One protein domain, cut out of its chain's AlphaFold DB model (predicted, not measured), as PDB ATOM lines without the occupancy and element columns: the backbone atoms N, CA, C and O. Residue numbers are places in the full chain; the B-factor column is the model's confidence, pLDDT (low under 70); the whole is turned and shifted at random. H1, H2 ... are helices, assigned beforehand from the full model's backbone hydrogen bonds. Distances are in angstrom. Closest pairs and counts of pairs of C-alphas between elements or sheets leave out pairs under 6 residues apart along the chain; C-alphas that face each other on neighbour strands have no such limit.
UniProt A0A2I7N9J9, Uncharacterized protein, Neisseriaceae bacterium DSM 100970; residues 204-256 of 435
ATOM      1  N   SER A 204      66.879 154.769 165.128       85.69
ATOM      2  CA  SER A 204      65.859 153.874 165.651       85.69
ATOM      3  C   SER A 204      66.437 152.941 166.716       85.69
ATOM      4  O   SER A 204      67.645 152.688 166.729       85.69
ATOM      5  N   PRO A 205      65.593 152.347 167.580       86.50
ATOM      6  CA  PRO A 205      66.041 151.314 168.510       86.50
ATOM      7  C   PRO A 205      66.751 150.125 167.839       86.50
ATOM      8  O   PRO A 205      67.615 149.503 168.455       86.50
ATOM      9  N   ALA A 206      66.441 149.825 166.572       87.56
ATOM     10  CA  ALA A 206      67.074 148.734 165.827       87.56
ATOM     11  C   ALA A 206      68.576 148.975 165.566       87.56
ATOM     12  O   ALA A 206      69.365 148.023 165.548       87.56
ATOM     13  N   ASP A 207      68.993 150.239 165.453       88.19
ATOM     14  CA  ASP A 207      70.391 150.613 165.198       88.19
ATOM     15  C   ASP A 207      71.311 150.266 166.387       88.19
ATOM     16  O   ASP A 207      72.522 150.109 166.234       88.19
ATOM     17  N   PHE A 208      70.737 150.059 167.576       89.00
ATOM     18  CA  PHE A 208      71.456 149.689 168.798       89.00
ATOM     19  C   PHE A 208      71.734 148.188 168.919       89.00
ATOM     20  O   PHE A 208      72.346 147.758 169.899       89.00
ATOM     21  N   SER A 209      71.315 147.375 167.946       87.25
ATOM     22  CA  SER A 209      71.511 145.915 167.953       87.25
ATOM     23  C   SER A 209      72.976 145.490 168.121       87.25
ATOM     24  O   SER A 209      73.247 144.449 168.712       87.25
ATOM     25  N   LYS A 210      73.926 146.314 167.658       83.50
ATOM     26  CA  LYS A 210      75.377 146.076 167.777       83.50
ATOM     27  C   LYS A 210      76.056 146.858 168.910       83.50
ATOM     28  O   LYS A 210      77.269 146.754 169.063       83.50
ATOM     29  N   ILE A 211      75.308 147.650 169.682       84.31
ATOM     30  CA  ILE A 211      75.843 148.470 170.778       84.31
ATOM     31  C   ILE A 211      75.683 147.716 172.100       84.31
ATOM     32  O   ILE A 211      74.571 147.430 172.530       84.31
ATOM     33  N   THR A 212      76.777 147.404 172.781       84.69
ATOM     34  CA  THR A 212      76.753 146.675 174.063       84.69
ATOM     35  C   THR A 212      76.201 147.528 175.216       84.69
ATOM     36  O   THR A 212      76.165 148.757 175.139       84.69
ATOM     37  N   ASN A 213      75.789 146.888 176.317       85.06
ATOM     38  CA  ASN A 213      75.399 147.595 177.547       85.06
ATOM     39  C   ASN A 213      76.553 148.448 178.100       85.06
ATOM     40  O   ASN A 213      76.328 149.577 178.517       85.06
ATOM     41  N   GLN A 214      77.793 147.957 178.032       77.62
ATOM     42  CA  GLN A 214      78.963 148.724 178.473       77.62
ATOM     43  C   GLN A 214      79.194 149.967 177.612       77.62
ATOM     44  O   GLN A 214      79.513 151.018 178.155       77.62
ATOM     45  N   GLN A 215      78.989 149.884 176.293       77.19
ATOM     46  CA  GLN A 215      79.057 151.069 175.431       77.19
ATOM     47  C   GLN A 215      77.968 152.086 175.784       77.19
ATOM     48  O   GLN A 215      78.268 153.270 175.883       77.19
ATOM     49  N   LEU A 216      76.732 151.634 176.034       84.75
ATOM     50  CA  LEU A 216      75.660 152.514 176.509       84.75
ATOM     51  C   LEU A 216      76.015 153.158 177.854       84.75
ATOM     52  O   LEU A 216      75.847 154.363 178.012       84.75
ATOM     53  N   ALA A 217      76.537 152.379 178.801       82.88
ATOM     54  CA  ALA A 217      76.954 152.860 180.112       82.88
ATOM     55  C   ALA A 217      78.086 153.895 180.015       82.88
ATOM     56  O   ALA A 217      78.048 154.909 180.706       82.88
ATOM     57  N   ALA A 218      79.053 153.678 179.117       75.69
ATOM     58  CA  ALA A 218      80.165 154.593 178.872       75.69
ATOM     59  C   ALA A 218      79.721 155.945 178.288       75.69
ATOM     60  O   ALA A 218      80.456 156.926 178.382       75.69
ATOM     61  N   TRP A 219      78.523 156.023 177.701       80.62
ATOM     62  CA  TRP A 219      77.942 157.279 177.216       80.62
ATOM     63  C   TRP A 219      77.243 158.094 178.314       80.62
ATOM     64  O   TRP A 219      76.874 159.244 178.058       80.62
ATOM     65  N   MET A 220      77.054 157.522 179.509       84.25
ATOM     66  CA  MET A 220      76.323 158.143 180.617       84.25
ATOM     67  C   MET A 220      77.275 158.811 181.610       84.25
ATOM     68  O   MET A 220      78.099 158.152 182.250       84.25
ATOM     69  N   ASN A 221      77.121 160.121 181.788       78.44
ATOM     70  CA  ASN A 221      77.704 160.848 182.910       78.44
ATOM     71  C   ASN A 221      76.862 160.640 184.186       78.44
ATOM     72  O   ASN A 221      75.862 159.919 184.185       78.44
ATOM     73  N   ASP A 222      77.275 161.236 185.301       79.19
ATOM     74  CA  ASP A 222      76.603 161.007 186.584       79.19
ATOM     75  C   ASP A 222      75.182 161.588 186.640       79.19
ATOM     76  O   ASP A 222      74.298 160.983 187.253       79.19
ATOM     77  N   ASP A 223      74.921 162.685 185.929       81.69
ATOM     78  CA  ASP A 223      73.573 163.243 185.799       81.69
ATOM     79  C   ASP A 223      72.667 162.326 184.969       81.69
ATOM     80  O   ASP A 223      71.514 162.090 185.338       81.69
ATOM     81  N   ASP A 224      73.201 161.741 183.894       89.50
ATOM     82  CA  ASP A 224      72.484 160.774 183.068       89.50
ATOM     83  C   ASP A 224      72.124 159.529 183.887       89.50
ATOM     84  O   ASP A 224      70.976 159.079 183.878       89.50
ATOM     85  N   LYS A 225      73.090 158.998 184.653       90.56
ATOM     86  CA  LYS A 225      72.877 157.857 185.557       90.56
ATOM     87  C   LYS A 225      71.795 158.168 186.583       90.56
ATOM     88  O   LYS A 225      70.923 157.337 186.817       90.56
ATOM     89  N   LYS A 226      71.815 159.367 187.173       91.31
ATOM     90  CA  LYS A 226      70.803 159.808 188.139       91.31
ATOM     91  C   LYS A 226      69.416 159.914 187.500       91.31
ATOM     92  O   LYS A 226      68.435 159.466 188.096       91.31
ATOM     93  N   ALA A 227      69.325 160.458 186.288       92.88
ATOM     94  CA  ALA A 227      68.071 160.546 185.546       92.88
ATOM     95  C   ALA A 227      67.513 159.156 185.193       92.88
ATOM     96  O   ALA A 227      66.325 158.897 185.381       92.88
ATOM     97  N   LEU A 228      68.374 158.246 184.732       95.56
ATOM     98  CA  LEU A 228      68.028 156.863 184.397       95.56
ATOM     99  C   LEU A 228      67.628 156.044 185.632       95.56
ATOM    100  O   LEU A 228      66.650 155.294 185.578       95.56
ATOM    101  N   ALA A 229      68.294 156.249 186.770       94.12
ATOM    102  CA  ALA A 229      67.901 155.655 188.048       94.12
ATOM    103  C   ALA A 229      66.483 156.079 188.457       94.12
ATOM    104  O   ALA A 229      65.688 155.236 188.870       94.12
ATOM    105  N   GLY A 230      66.120 157.349 188.238       92.12
ATOM    106  CA  GLY A 230      64.748 157.843 188.413       92.12
ATOM    107  C   GLY A 230      63.714 157.163 187.502       92.12
ATOM    108  O   GLY A 230      62.529 157.147 187.820       92.12
ATOM    109  N   GLN A 231      64.152 156.543 186.403       93.94
ATOM    110  CA  GLN A 231      63.320 155.732 185.505       93.94
ATOM    111  C   GLN A 231      63.356 154.231 185.846       93.94
ATOM    112  O   GLN A 231      62.824 153.407 185.094       93.94
ATOM    113  N   GLY A 232      63.974 153.848 186.966       92.94
ATOM    114  CA  GLY A 232      64.128 152.458 187.399       92.94
ATOM    115  C   GLY A 232      65.270 151.704 186.712       92.94
ATOM    116  O   GLY A 232      65.274 150.476 186.727       92.94
ATOM    117  N   VAL A 233      66.221 152.408 186.088       94.56
ATOM    118  CA  VAL A 233      67.454 151.817 185.551       94.56
ATOM    119  C   VAL A 233      68.582 152.037 186.556       94.56
ATOM    120  O   VAL A 233      69.223 153.082 186.568       94.56
ATOM    121  N   THR A 234      68.807 151.056 187.426       87.75
ATOM    122  CA  THR A 234      69.784 151.156 188.525       87.75
ATOM    123  C   THR A 234      71.139 150.523 188.211       87.75
ATOM    124  O   THR A 234      72.123 150.862 188.860       87.75
ATOM    125  N   ASP A 235      71.210 149.652 187.200       88.56
ATOM    126  CA  ASP A 235      72.446 149.021 186.730       88.56
ATOM    127  C   ASP A 235      72.532 149.088 185.196       88.56
ATOM    128  O   ASP A 235      71.779 148.425 184.482       88.56
ATOM    129  N   LEU A 236      73.452 149.915 184.689       86.75
ATOM    130  CA  LEU A 236      73.686 150.102 183.252       86.75
ATOM    131  C   LEU A 236      74.506 148.978 182.613       86.75
ATOM    132  O   LEU A 236      74.533 148.862 181.389       86.75
ATOM    133  N   TYR A 237      75.173 148.155 183.417       83.38
ATOM    134  CA  TYR A 237      76.030 147.080 182.936       83.38
ATOM    135  C   TYR A 237      75.250 145.768 182.789       83.38
ATOM    136  O   TYR A 237      75.535 144.993 181.874       83.38
ATOM    137  N   SER A 238      74.195 145.571 183.588       86.25
ATOM    138  CA  SER A 238      73.310 144.398 183.539       86.25
ATOM    139  C   SER A 238      71.858 144.749 183.170       86.25
ATOM    140  O   SER A 238      70.918 144.536 183.940       86.25
ATOM    141  N   LEU A 239      71.648 145.279 181.960       90.12
ATOM    142  CA  LEU A 239      70.321 145.663 181.468       90.12
ATOM    143  C   LEU A 239      69.539 144.463 180.907       90.12
ATOM    144  O   LEU A 239      70.001 143.807 179.974       90.12
ATOM    145  N   ASN A 240      68.319 144.245 181.409       91.25
ATOM    146  CA  ASN A 240      67.300 143.429 180.734       91.25
ATOM    147  C   ASN A 240      66.630 144.214 179.586       91.25
ATOM    148  O   ASN A 240      66.833 145.422 179.460       91.25
ATOM    149  N   ASP A 241      65.784 143.564 178.784       91.75
ATOM    150  CA  ASP A 241      65.147 144.182 177.609       91.75
ATOM    151  C   ASP A 241      64.357 145.464 177.919       91.75
ATOM    152  O   ASP A 241      64.351 146.409 177.127       91.75
ATOM    153  N   VAL A 242      63.690 145.528 179.076       94.00
ATOM    154  CA  VAL A 242      62.903 146.702 179.481       94.00
ATOM    155  C   VAL A 242      63.825 147.864 179.835       94.00
ATOM    156  O   VAL A 242      63.668 148.957 179.291       94.00
ATOM    157  N   SER A 243      64.801 147.634 180.714       94.88
ATOM    158  CA  SER A 243      65.759 148.665 181.122       94.88
ATOM    159  C   SER A 243      66.630 149.114 179.951       94.88
ATOM    160  O   SER A 243      66.898 150.303 179.806       94.88
ATOM    161  N   ARG A 244      67.007 148.194 179.060       94.19
ATOM    162  CA  ARG A 244      67.778 148.503 177.856       94.19
ATOM    163  C   ARG A 244      67.008 149.409 176.900       94.19
ATOM    164  O   ARG A 244      67.590 150.373 176.411       94.19
ATOM    165  N   ARG A 245      65.710 149.162 176.677       94.62
ATOM    166  CA  ARG A 245      64.858 150.073 175.888       94.62
ATOM    167  C   ARG A 245      64.803 151.472 176.496       94.62
ATOM    168  O   ARG A 245      65.040 152.428 175.774       94.62
ATOM    169  N   LYS A 246      64.625 151.593 177.817       95.56
ATOM    170  CA  LYS A 246      64.652 152.900 178.502       95.56
ATOM    171  C   LYS A 246      65.965 153.650 178.277       95.56
ATOM    172  O   LYS A 246      65.947 154.844 178.001       95.56
ATOM    173  N   VAL A 247      67.102 152.956 178.357       94.19
ATOM    174  CA  VAL A 247      68.415 153.562 178.079       94.19
ATOM    175  C   VAL A 247      68.527 153.995 176.618       94.19
ATOM    176  O   VAL A 247      69.015 155.087 176.353       94.19
ATOM    177  N   ILE A 248      68.059 153.183 175.666       93.19
ATOM    178  CA  ILE A 248      68.051 153.532 174.236       93.19
ATOM    179  C   ILE A 248      67.182 154.769 173.976       93.19
ATOM    180  O   ILE A 248      67.636 155.707 173.320       93.19
ATOM    181  N   ASP A 249      65.974 154.810 174.535       92.56
ATOM    182  CA  ASP A 249      65.061 155.947 174.406       92.56
ATOM    183  C   ASP A 249      65.664 157.210 175.037       92.56
ATOM    184  O   ASP A 249      65.604 158.299 174.460       92.56
ATOM    185  N   TYR A 250      66.328 157.068 176.188       92.56
ATOM    186  CA  TYR A 250      67.081 158.148 176.820       92.56
ATOM    187  C   TYR A 250      68.239 158.635 175.942       92.56
ATOM    188  O   TYR A 250      68.418 159.837 175.768       92.56
ATOM    189  N   VAL A 251      69.005 157.728 175.328       89.38
ATOM    190  CA  VAL A 251      70.078 158.101 174.396       89.38
ATOM    191  C   VAL A 251      69.517 158.894 173.218       89.38
ATOM    192  O   VAL A 251      70.036 159.963 172.898       89.38
ATOM    193  N   LEU A 252      68.449 158.402 172.590       86.31
ATOM    194  CA  LEU A 252      67.846 159.043 171.422       86.31
ATOM    195  C   LEU A 252      67.240 160.416 171.745       86.31
ATOM    196  O   LEU A 252      67.303 161.311 170.906       86.31
ATOM    197  N   SER A 253      66.682 160.592 172.945       86.25
ATOM    198  CA  SER A 253      66.000 161.831 173.352       86.25
ATOM    199  C   SER A 253      66.909 162.858 174.033       86.25
ATOM    200  O   SER A 253      66.721 164.063 173.853       86.25
ATOM    201  N   VAL A 254      67.889 162.408 174.819       84.12
ATOM    202  CA  VAL A 254      68.723 163.275 175.663       84.12
ATOM    203  C   VAL A 254      70.144 163.392 175.138       84.12
ATOM    204  O   VAL A 254      70.690 164.495 175.119       84.12
ATOM    205  N   LYS A 255      70.750 162.268 174.736       82.62
ATOM    206  CA  LYS A 255      72.174 162.218 174.378       82.62
ATOM    207  C   LYS A 255      72.430 162.565 172.922       82.62
ATOM    208  O   LYS A 255      73.515 163.046 172.619       82.62
ATOM    209  N   LYS A 256      71.478 162.309 172.021       78.00
ATOM    210  CA  LYS A 256      71.618 162.678 170.609       78.00
ATOM    211  C   LYS A 256      71.867 164.192 170.511       78.00
ATOM    212  O   LYS A 256      71.195 164.941 171.225       78.00
TER     213      LYS A 256
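AT A GLANCE: This is residues 204 to 256 of the 435 residues of an uncharacterized protein of Neisseriaceae bacterium DSM 100970 (UniProt A0A2I7N9J9). The longest helix, H4, stands in the mouth of a U made by three short helices, H1 and H3 as its arms and H2 at its base. The printed part has 53 residues with four named helices, H1 to H4 in order, and no named strand: all helix. It is compact, with a radius of gyration of the C-alphas of 9.8 A, spanning 25 by 22 by 17 A.

HOW THE PARTS SIT: H4, residues 241 to 255, touches H1, residues 205 to 210, with residues 245 to 249 alone, about perpendicular at 75 degrees; closest are C-alphas 205 and 248, 6.5 A. H3, residues 222 to 230, only just touches H4, at its residues 246 to 250 alone, with 3 pairs of C-alphas within 8 A; closest are C-alphas 228 and 247, 7.1 A. H2, residues 213 to 218, is close to H4 but not clearly touching; closest are C-alphas 216 and 247, 7.5 A. Every O i to N i+4 pair is within hydrogen-bond range in H2, H3 and H4; in H1 0 of 2 are, and 2 of 3 O i to N i+3 pairs.

IN THESE COORDINATES: H4 runs 19.6 A to C-alpha 255 at (72.174, 162.218, 174.378). H1 begins at (66.041, 151.314, 168.510).

THE WHOLE: The printed part has no cut, and no printed residue is under pLDDT 70.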